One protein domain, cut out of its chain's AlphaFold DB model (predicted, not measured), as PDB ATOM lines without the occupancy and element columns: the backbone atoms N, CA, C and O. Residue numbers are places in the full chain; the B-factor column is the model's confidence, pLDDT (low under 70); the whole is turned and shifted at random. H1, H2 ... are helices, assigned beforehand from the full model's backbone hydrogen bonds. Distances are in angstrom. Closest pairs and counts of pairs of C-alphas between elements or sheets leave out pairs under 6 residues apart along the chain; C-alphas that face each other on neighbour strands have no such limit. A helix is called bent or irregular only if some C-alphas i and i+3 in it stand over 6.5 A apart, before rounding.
ATOM      1  N   VAL A 144     264.744 167.409 225.890       85.19
ATOM      2  CA  VAL A 144     264.878 166.464 224.775       85.19
ATOM      3  C   VAL A 144     265.439 165.158 225.330       85.19
ATOM      4  O   VAL A 144     266.566 165.131 225.819       85.19
ATOM      5  N   THR A 145     264.634 164.098 225.299       88.62
ATOM      6  CA  THR A 145     265.049 162.756 225.720       88.62
ATOM      7  C   THR A 145     265.670 161.988 224.551       88.62
ATOM      8  O   THR A 145     265.584 162.413 223.394       88.62
ATOM      9  N   LYS A 146     266.281 160.832 224.834       91.00
ATOM     10  CA  LYS A 146     266.821 159.939 223.794       91.00
ATOM     11  C   LYS A 146     265.723 159.423 222.853       91.00
ATOM     12  O   LYS A 146     265.941 159.343 221.651       91.00
ATOM     13  N   GLU A 147     264.519 159.179 223.368       90.94
ATOM     14  CA  GLU A 147     263.351 158.733 222.599       90.94
ATOM     15  C   GLU A 147     262.825 159.844 221.681       90.94
ATOM     16  O   GLU A 147     262.484 159.595 220.524       90.94
ATOM     17  N   ALA A 148     262.792 161.087 222.174       90.19
ATOM     18  CA  ALA A 148     262.439 162.246 221.357       90.19
ATOM     19  C   ALA A 148     263.470 162.467 220.239       90.19
ATOM     20  O   ALA A 148     263.106 162.755 219.100       90.19
ATOM     21  N   MET A 149     264.758 162.268 220.538       93.12
ATOM     22  CA  MET A 149     265.824 162.318 219.537       93.12
ATOM     23  C   MET A 149     265.702 161.190 218.502       93.12
ATOM     24  O   MET A 149     265.879 161.438 217.313       93.12
ATOM     25  N   ALA A 150     265.319 159.981 218.915       94.12
ATOM     26  CA  ALA A 150     265.041 158.886 217.989       94.12
ATOM     27  C   ALA A 150     263.901 159.225 217.017       94.12
ATOM     28  O   ALA A 150     264.005 158.914 215.836       94.12
ATOM     29  N   CYS A 151     262.865 159.950 217.461       93.38
ATOM     30  CA  CYS A 151     261.825 160.461 216.560       93.38
ATOM     31  C   CYS A 151     262.406 161.423 215.509       93.38
ATOM     32  O   CYS A 151     262.074 161.329 214.334       93.38
ATOM     33  N   VAL A 152     263.311 162.324 215.905       94.00
ATOM     34  CA  VAL A 152     263.978 163.259 214.977       94.00
ATOM     35  C   VAL A 152     264.877 162.527 213.965       94.00
ATOM     36  O   VAL A 152     264.987 162.964 212.822       94.00
ATOM     37  N   LEU A 153     265.509 161.420 214.363       95.62
ATOM     38  CA  LEU A 153     266.360 160.588 213.498       95.62
ATOM     39  C   LEU A 153     265.556 159.651 212.574       95.62
ATOM     40  O   LEU A 153     266.000 159.341 211.467       95.62
ATOM     41  N   LEU A 154     264.376 159.210 213.019       95.75
ATOM     42  CA  LEU A 154     263.426 158.421 212.230       95.75
ATOM     43  C   LEU A 154     262.627 159.265 211.241       95.75
ATOM     44  O   LEU A 154     262.113 158.720 210.271       95.75
ATOM     45  N   ASP A 155     262.485 160.569 211.471       94.50
ATOM     46  CA  ASP A 155     261.821 161.450 210.520       94.50
ATOM     47  C   ASP A 155     262.820 161.901 209.435       94.50
ATOM     48  O   ASP A 155     263.734 162.693 209.710       94.50
ATOM     49  N   PRO A 156     262.665 161.424 208.185       94.06
ATOM     50  CA  PRO A 156     263.559 161.776 207.085       94.06
ATOM     51  C   PRO A 156     263.621 163.284 206.805       94.06
ATOM     52  O   PRO A 156     264.630 163.750 206.280       94.06
ATOM     53  N   ARG A 157     262.600 164.065 207.186       92.38
ATOM     54  CA  ARG A 157     262.584 165.528 207.008       92.38
ATOM     55  C   ARG A 157     263.516 166.246 207.985       92.38
ATOM     56  O   ARG A 157     263.885 167.393 207.745       92.38
ATOM     57  N   THR A 158     263.876 165.609 209.103       92.31
ATOM     58  CA  THR A 158     264.630 166.252 210.192       92.31
ATOM     59  C   THR A 158     265.989 165.635 210.484       92.31
ATOM     60  O   THR A 158     266.837 166.328 211.054       92.31
ATOM     61  N   LYS A 159     266.229 164.371 210.109       93.06
ATOM     62  CA  LYS A 159     267.438 163.622 210.501       93.06
ATOM     63  C   LYS A 159     268.756 164.320 210.138       93.06
ATOM     64  O   LYS A 159     269.657 164.374 210.973       93.06
ATOM     65  N   SER A 160     268.840 164.977 208.976       90.12
ATOM     66  CA  SER A 160     270.029 165.738 208.543       90.12
ATOM     67  C   SER A 160     270.348 166.933 209.454       90.12
ATOM     68  O   SER A 160     271.498 167.345 209.605       90.12
ATOM     69  N   SER A 161     269.332 167.470 210.132       89.00
ATOM     70  CA  SER A 161     269.441 168.589 211.073       89.00
ATOM     71  C   SER A 161     269.354 168.163 212.541       89.00
ATOM     72  O   SER A 161     269.356 169.028 213.421       89.00
ATOM     73  N   ALA A 162     269.335 166.859 212.841       90.62
ATOM     74  CA  ALA A 162     269.113 166.328 214.188       90.62
ATOM     75  C   ALA A 162     270.074 166.912 215.237       90.62
ATOM     76  O   ALA A 162     269.644 167.302 216.320       90.62
ATOM     77  N   LYS A 163     271.358 167.094 214.898       87.44
ATOM     78  CA  LYS A 163     272.345 167.743 215.786       87.44
ATOM     79  C   LYS A 163     271.964 169.185 216.144       87.44
ATOM     80  O   LYS A 163     272.112 169.592 217.290       87.44
ATOM     81  N   LYS A 164     271.453 169.961 215.180       85.75
ATOM     82  CA  LYS A 164     271.009 171.353 215.393       85.75
ATOM     83  C   LYS A 164     269.691 171.422 216.169       85.75
ATOM     84  O   LYS A 164     269.462 172.394 216.891       85.75
ATOM     85  N   ILE A 165     268.844 170.407 215.997       86.06
ATOM     86  CA  ILE A 165     267.575 170.242 216.710       86.06
ATOM     87  C   ILE A 165     267.820 169.816 218.163       86.06
ATOM     88  O   ILE A 165     267.106 170.285 219.038       86.06
ATOM     89  N   ALA A 166     268.849 169.006 218.440       80.62
ATOM     90  CA  ALA A 166     269.221 168.559 219.788       80.62
ATOM     91  C   ALA A 166     269.627 169.702 220.734       80.62
ATOM     92  O   ALA A 166     269.467 169.588 221.947       80.62
ATOM     93  N   ALA A 167     270.140 170.797 220.175       76.81
ATOM     94  CA  ALA A 167     270.655 171.963 220.883       76.81
ATOM     95  C   ALA A 167     269.541 172.860 221.467       76.81
ATOM     96  O   ALA A 167     269.429 174.028 221.105       76.81
ATOM     97  N   VAL A 168     268.662 172.318 222.315       71.25
ATOM     98  CA  VAL A 168     267.531 173.054 222.916       71.25
ATOM     99  C   VAL A 168     267.849 173.457 224.356       71.25
ATOM    100  O   VAL A 168     268.261 172.615 225.154       71.25
ATOM    101  N   GLY A 169     267.565 174.704 224.727       69.88
ATOM    102  CA  GLY A 169     267.918 175.276 226.024       69.88
ATOM    103  C   GLY A 169     269.291 175.948 226.048       69.88
ATOM    104  O   GLY A 169     269.990 176.039 225.040       69.88
ATOM    105  N   ASP A 170     269.681 176.408 227.236       69.44
ATOM    106  CA  ASP A 170     271.044 176.856 227.548       69.44
ATOM    107  C   ASP A 170     271.862 175.677 228.096       69.44
ATOM    108  O   ASP A 170     272.322 175.692 229.236       69.44
ATOM    109  N   ILE A 171     271.971 174.603 227.308       73.94
ATOM    110  CA  ILE A 171     272.744 173.414 227.690       73.94
ATOM    111  C   ILE A 171     274.172 173.487 227.128       73.94
ATOM    112  O   ILE A 171     274.378 173.953 226.004       73.94
ATOM    113  N   PRO A 172     275.194 173.030 227.873       77.81
ATOM    114  CA  PRO A 172     276.557 172.962 227.362       77.81
ATOM    115  C   PRO A 172     276.655 172.088 226.106       77.81
ATOM    116  O   PRO A 172     276.064 171.012 226.036       77.81
ATOM    117  N   ARG A 173     277.524 172.459 225.155       79.00
ATOM    118  CA  ARG A 173     277.785 171.677 223.922       79.00
ATOM    119  C   ARG A 173     278.099 170.194 224.173       79.00
ATOM    120  O   ARG A 173     277.846 169.350 223.317       79.00
ATOM    121  N   LYS A 174     278.695 169.865 225.326       83.88
ATOM    122  CA  LYS A 174     278.977 168.477 225.732       83.88
ATOM    123  C   LYS A 174     277.681 167.686 225.944       83.88
ATOM    124  O   LYS A 174     277.596 166.546 225.497       83.88
ATOM    125  N   GLU A 175     276.683 168.298 226.573       83.00
ATOM    126  CA  GLU A 175     275.372 167.692 226.806       83.00
ATOM    127  C   GLU A 175     274.581 167.554 225.502       83.00
ATOM    128  O   GLU A 175     273.996 166.503 225.262       83.00
ATOM    129  N   GLU A 176     274.647 168.537 224.598       82.31
ATOM    130  CA  GLU A 176     274.023 168.440 223.266       82.31
ATOM    131  C   GLU A 176     274.540 167.228 222.476       82.31
ATOM    132  O   GLU A 176     273.766 166.440 221.925       82.31
ATOM    133  N   LYS A 177     275.870 167.049 222.454       86.38
ATOM    134  CA  LYS A 177     276.512 165.891 221.817       86.38
ATOM    135  C   LYS A 177     276.090 164.580 222.477       86.38
ATOM    136  O   LYS A 177     275.876 163.598 221.767       86.38
ATOM    137  N   ALA A 178     275.958 164.567 223.804       89.94
ATOM    138  CA  ALA A 178     275.502 163.395 224.541       89.94
ATOM    139  C   ALA A 178     274.045 163.043 224.203       89.94
ATOM    140  O   ALA A 178     273.764 161.878 223.952       89.94
ATOM    141  N   ILE A 179     273.136 164.021 224.103       90.00
ATOM    142  CA  ILE A 179     271.732 163.784 223.717       90.00
ATOM    143  C   ILE A 179     271.650 163.156 222.323       90.00
ATOM    144  O   ILE A 179     270.951 162.159 222.142       90.00
ATOM    145  N   TYR A 180     272.383 163.706 221.349       91.44
ATOM    146  CA  TYR A 180     272.423 163.149 219.997       91.44
ATOM    147  C   TYR A 180     272.960 161.713 219.994       91.44
ATOM    148  O   TYR A 180     272.330 160.825 219.424       91.44
ATOM    149  N   LYS A 181     274.100 161.476 220.659       93.62
ATOM    150  CA  LYS A 181     274.719 160.147 220.736       93.62
ATOM    151  C   LYS A 181     273.784 159.139 221.409       93.62
ATOM    152  O   LYS A 181     273.515 158.097 220.831       93.62
ATOM    153  N   ASN A 182     273.215 159.492 222.559       94.50
ATOM    154  CA  ASN A 182     272.292 158.636 223.300       94.50
ATOM    155  C   ASN A 182     271.022 158.321 222.494       94.50
ATOM    156  O   ASN A 182     270.513 157.210 222.577       94.50
ATOM    157  N   GLY A 183     270.504 159.284 221.724       94.88
ATOM    158  CA  GLY A 183     269.364 159.063 220.832       94.88
ATOM    159  C   GLY A 183     269.686 158.130 219.666       94.88
ATOM    160  O   GLY A 183     268.874 157.275 219.325       94.88
ATOM    161  N   LEU A 184     270.879 158.268 219.083       95.31
ATOM    162  CA  LEU A 184     271.355 157.392 218.013       95.31
ATOM    163  C   LEU A 184     271.600 155.964 218.514       95.31
ATOM    164  O   LEU A 184     271.185 155.014 217.856       95.31
ATOM    165  N   ASP A 185     272.243 155.816 219.671       96.56
ATOM    166  CA  ASP A 185     272.512 154.512 220.278       96.56
ATOM    167  C   ASP A 185     271.195 153.817 220.666       96.56
ATOM    168  O   ASP A 185     270.991 152.660 220.304       96.56
ATOM    169  N   PHE A 186     270.249 154.554 221.260       96.56
ATOM    170  CA  PHE A 186     268.898 154.056 221.540       96.56
ATOM    171  C   PHE A 186     268.171 153.587 220.272       96.56
ATOM    172  O   PHE A 186     267.620 152.490 220.243       96.56
ATOM    173  N   LEU A 187     268.188 154.391 219.201       96.62
ATOM    174  CA  LEU A 187     267.551 154.015 217.939       96.62
ATOM    175  C   LEU A 187     268.207 152.773 217.318       96.62
ATOM    176  O   LEU A 187     267.507 151.917 216.781       96.62
ATOM    177  N   ARG A 188     269.538 152.660 217.404       96.88
ATOM    178  CA  ARG A 188     270.284 151.501 216.900       96.88
ATOM    179  C   ARG A 188     269.892 150.222 217.643       96.88
ATOM    180  O   ARG A 188     269.671 149.197 217.002       96.88
ATOM    181  N   GLU A 189     269.792 150.277 218.969       96.06
ATOM    182  CA  GLU A 189     269.371 149.143 219.801       96.06
ATOM    183  C   GLU A 189     267.943 148.689 219.463       96.06
ATOM    184  O   GLU A 189     267.724 147.509 219.171       96.06
ATOM    185  N   GLU A 190     266.997 149.628 219.391       96.12
ATOM    186  CA  GLU A 190     265.607 149.343 219.006       96.12
ATOM    187  C   GLU A 190     265.520 148.772 217.580       96.12
ATOM    188  O   GLU A 190     264.792 147.808 217.324       96.12
ATOM    189  N   HIS A 191     266.303 149.320 216.644       97.00
ATOM    190  CA  HIS A 191     266.352 148.839 215.266       97.00
ATOM    191  C   HIS A 191     266.861 147.404 215.174       97.00
ATOM    192  O   HIS A 191     266.220 146.586 214.515       97.00
ATOM    193  N   ARG A 192     267.958 147.066 215.861       96.06
ATOM    194  CA  ARG A 192     268.479 145.691 215.909       96.06
ATOM    195  C   ARG A 192     267.427 144.716 216.436       96.06
ATOM    196  O   ARG A 192     267.237 143.651 215.847       96.06
ATOM    197  N   HIS A 193     266.697 145.099 217.485       94.94
ATOM    198  CA  HIS A 193     265.634 144.268 218.046       94.94
ATOM    199  C   HIS A 193     264.505 144.011 217.037       94.94
ATOM    200  O   HIS A 193     264.150 142.857 216.775       94.94
ATOM    201  N   VAL A 194     263.978 145.072 216.421       94.50
ATOM    202  CA  VAL A 194     262.915 144.972 215.408       94.50
ATOM    203  C   VAL A 194     263.381 144.187 214.182       94.50
ATOM    204  O   VAL A 194     262.667 143.306 213.699       94.50
ATOM    205  N   PHE A 195     264.592 144.456 213.697       95.00
ATOM    206  CA  PHE A 195     265.179 143.773 212.550       95.00
ATOM    207  C   PHE A 195     265.305 142.266 212.803       95.00
ATOM    208  O   PHE A 195     264.887 141.462 211.969       95.00
ATOM    209  N   ALA A 196     265.782 141.865 213.987       92.44
ATOM    210  CA  ALA A 196     265.870 140.460 214.377       92.44
ATOM    211  C   ALA A 196     264.500 139.768 214.409       92.44
ATOM    212  O   ALA A 196     264.374 138.628 213.957       92.44
ATOM    213  N   GLN A 197     263.459 140.436 214.912       92.44
ATOM    214  CA  GLN A 197     262.098 139.887 214.920       92.44
ATOM    215  C   GLN A 197     261.515 139.738 213.505       92.44
ATOM    216  O   GLN A 197     260.884 138.724 213.185       92.44
ATOM    217  N   LEU A 198     261.743 140.720 212.633       90.88
ATOM    218  CA  LEU A 198     261.285 140.669 211.244       90.88
ATOM    219  C   LEU A 198     262.020 139.594 210.435       90.88
ATOM    220  O   LEU A 198     261.389 138.865 209.670       90.88
ATOM    221  N   ALA A 199     263.322 139.427 210.665       89.31
ATOM    222  CA  ALA A 199     264.106 138.345 210.080       89.31
ATOM    223  C   ALA A 199     263.605 136.964 210.541       89.31
ATOM    224  O   ALA A 199     263.394 136.076 209.717       89.31
ATOM    225  N   LYS A 200     263.320 136.793 211.843       88.81
ATOM    226  CA  LYS A 200     262.750 135.546 212.395       88.81
ATOM    227  C   LYS A 200     261.373 135.205 211.820       88.81
ATOM    228  O   LYS A 200     261.047 134.032 211.690       88.81
ATOM    229  N   SER A 201     260.569 136.212 211.479       86.12
ATOM    230  CA  SER A 201     259.237 136.030 210.881       86.12
ATOM    231  C   SER A 201     259.247 135.910 209.352       86.12
ATOM    232  O   SER A 201     258.179 135.845 208.748       86.12
ATOM    233  N   GLY A 202     260.426 135.882 208.715       82.50
ATOM    234  CA  GLY A 202     260.566 135.758 207.260       82.50
ATOM    235  C   GLY A 202     260.145 137.002 206.472       82.50
ATOM    236  O   GLY A 202     260.049 136.944 205.251       82.50
ATOM    237  N   LYS A 203     259.897 138.131 207.149       80.00
ATOM    238  CA  LYS A 203     259.512 139.406 206.516       80.00
ATOM    239  C   LYS A 203     260.697 140.171 205.929       80.00
ATOM    240  O   LYS A 203     260.496 141.113 205.173       80.00
ATOM    241  N   ILE A 204     261.917 139.782 206.291       79.56
ATOM    242  CA  ILE A 204     263.157 140.294 205.709       79.56
ATOM    243  C   ILE A 204     263.921 139.102 205.142       79.56
ATOM    244  O   ILE A 204     264.303 138.191 205.881       79.56
ATOM    245  N   SER A 205     264.149 139.115 203.829       70.75
ATOM    246  CA  SER A 205     264.987 138.118 203.169       70.75
ATOM    247  C   SER A 205     266.443 138.333 203.567       70.75
ATOM    248  O   SER A 205     267.074 139.311 203.182       70.75
ATOM    249  N   LYS A 254     276.059 134.341 214.766       77.19
ATOM    250  CA  LYS A 254     274.835 134.698 214.026       77.19
ATOM    251  C   LYS A 254     274.212 136.004 214.514       77.19
ATOM    252  O   LYS A 254     273.748 136.794 213.698       77.19
ATOM    253  N   GLU A 255     274.181 136.232 215.824       81.81
ATOM    254  CA  GLU A 255     273.652 137.473 216.395       81.81
ATOM    255  C   GLU A 255     274.519 138.676 216.008       81.81
ATOM    256  O   GLU A 255     273.992 139.710 215.598       81.81
ATOM    257  N   THR A 256     275.848 138.532 216.045       85.25
ATOM    258  CA  THR A 256     276.757 139.601 215.603       85.25
ATOM    259  C   THR A 256     276.620 139.913 214.114       85.25
ATOM    260  O   THR A 256     276.613 141.086 213.747       85.25
ATOM    261  N   GLU A 257     276.444 138.900 213.261       88.31
ATOM    262  CA  GLU A 257     276.209 139.097 211.828       88.31
ATOM    263  C   GLU A 257     274.868 139.798 211.568       88.31
ATOM    264  O   GLU A 257     274.785 140.726 210.763       88.31
ATOM    265  N   LEU A 258     273.814 139.396 212.280       90.38
ATOM    266  CA  LEU A 258     272.493 140.004 212.158       90.38
ATOM    267  C   LEU A 258     272.508 141.467 212.619       90.38
ATOM    268  O   LEU A 258     271.961 142.329 211.929       90.38
ATOM    269  N   ASN A 259     273.182 141.763 213.733       92.88
ATOM    270  CA  ASN A 259     273.367 143.131 214.214       92.88
ATOM    271  C   ASN A 259     274.156 143.985 213.214       92.88
ATOM    272  O   ASN A 259     273.765 145.121 212.966       92.88
ATOM    273  N   ALA A 260     275.201 143.437 212.585       93.25
ATOM    274  CA  ALA A 260     275.962 144.147 211.555       93.25
ATOM    275  C   ALA A 260     275.100 144.491 210.327       93.25
ATOM    276  O   ALA A 260     275.176 145.604 209.810       93.25
ATOM    277  N   ARG A 261     274.224 143.574 209.890       92.94
ATOM    278  CA  ARG A 261     273.262 143.843 208.805       92.94
ATOM    279  C   ARG A 261     272.236 144.908 209.198       92.94
ATOM    280  O   ARG A 261     271.939 145.792 208.402       92.94
ATOM    281  N   ALA A 262     271.718 144.849 210.425       94.94
ATOM    282  CA  ALA A 262     270.813 145.873 210.936       94.94
ATOM    283  C   ALA A 262     271.501 147.251 211.002       94.94
ATOM    284  O   ALA A 262     270.896 148.265 210.660       94.94
ATOM    285  N   ASP A 263     272.772 147.308 211.394       95.69
ATOM    286  CA  ASP A 263     273.532 148.557 211.418       95.69
ATOM    287  C   ASP A 263     273.778 149.115 210.011       95.69
ATOM    288  O   ASP A 263     273.692 150.328 209.827       95.69
ATOM    289  N   ALA A 264     274.022 148.258 209.014       95.69
ATOM    290  CA  ALA A 264     274.158 148.674 207.615       95.69
ATOM    291  C   ALA A 264     272.880 149.356 207.100       95.69
ATOM    292  O   ALA A 264     272.942 150.479 206.607       95.69
ATOM    293  N   VAL A 265     271.716 148.743 207.335       95.69
ATOM    294  CA  VAL A 265     270.407 149.333 206.994       95.69
ATOM    295  C   VAL A 265     270.185 150.666 207.718       95.69
ATOM    296  O   VAL A 265     269.638 151.607 207.148       95.69
ATOM    297  N   MET A 266     270.623 150.778 208.975       95.38
ATOM    298  CA  MET A 266     270.534 152.026 209.736       95.38
ATOM    299  C   MET A 266     271.430 153.127 209.143       95.38
ATOM    300  O   MET A 266     271.028 154.288 209.133       95.38
ATOM    301  N   MET A 267     272.623 152.790 208.648       95.25
ATOM    302  CA  MET A 267     273.505 153.749 207.968       95.25
ATOM    303  C   MET A 267     272.902 154.214 206.642       95.25
ATOM    304  O   MET A 267     272.748 155.415 206.447       95.25
ATOM    305  N   GLU A 268     272.448 153.279 205.801       96.25
ATOM    306  CA  GLU A 268     271.736 153.600 204.555       96.25
ATOM    307  C   GLU A 268     270.519 154.493 204.817       96.25
ATOM    308  O   GLU A 268     270.284 155.471 204.106       96.25
ATOM    309  N   TRP A 269     269.769 154.213 205.888       96.31
ATOM    310  CA  TRP A 269     268.678 155.080 206.310       96.31
ATOM    311  C   TRP A 269     269.164 156.482 206.662       96.31
ATOM    312  O   TRP A 269     268.529 157.447 206.253       96.31
ATOM    313  N   LEU A 270     270.227 156.634 207.451       94.69
ATOM    314  CA  LEU A 270     270.698 157.957 207.868       94.69
ATOM    315  C   LEU A 270     271.186 158.802 206.686       94.69
ATOM    316  O   LEU A 270     270.974 160.016 206.712       94.69
ATOM    317  N   ASP A 271     271.733 158.155 205.659       94.62
ATOM    318  CA  ASP A 271     272.263 158.802 204.455       94.62
ATOM    319  C   ASP A 271     271.195 159.064 203.376       94.62
ATOM    320  O   ASP A 271     271.404 159.883 202.484       94.62
ATOM    321  N   LEU A 272     270.027 158.416 203.455       94.25
ATOM    322  CA  LEU A 272     268.937 158.617 202.496       94.25
ATOM    323  C   LEU A 272     268.413 160.063 202.518       94.25
ATOM    324  O   LEU A 272     267.834 160.500 203.515       94.25
ATOM    325  N   GLU A 273     268.442 160.749 201.382       92.00
ATOM    326  CA  GLU A 273     267.737 162.019 201.180       92.00
ATOM    327  C   GLU A 273     266.592 161.831 200.174       92.00
ATOM    328  O   GLU A 273     266.843 161.644 198.985       92.00
TER     329      GLU A 273
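This is residues 144 to 205 and 254 to 273 of the 399 residues of the protein "Dimer_Tnp_hAT domain-containing protein" of Phytophthora parasitica CJ01A1 (UniProt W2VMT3). One long helix, H3, makes the long axis; the hairpin of H1 and H2 packs on its residues 176 to 187, and H4 crosses it at residues 188 to 196. The 82 printed residues include four named helices, H1 to H4 in chain order, and no named strand: all helix. The elongated whole, 47 by 24 by 16 A, is only just loose, close to compact, with radius of gyration 14.2 A.

H1, residues 146 to 154, begins at C-alpha 146 (266.821, 159.939, 223.794). H2, residues 159 to 166, is irregular: C-alphas 160 and 163 are 7.9 A apart. H3, residues 173 to 200, is 40.8 A long. H4, residues 254 to 271, 26.1 A, ends at C-alpha 271 (272.263, 158.802, 204.455).

H3 touches H1, closest C-alphas Lys 146 and Gly 183, 4.0 A. H3 touches H4 at a steep tilt of 56 degrees, opposite ways, closest C-alphas Arg 192 and Ala 262, 5.5 A. Every O i to N i+4 pair is within hydrogen-bond range in H1, H3 and H4; in H2, 2 of 4.

Residues 206 to 253 are cut out; C-alphas 205 and 254 are 15.1 A apart. pLDDT is under 70 at residues 169 to 170.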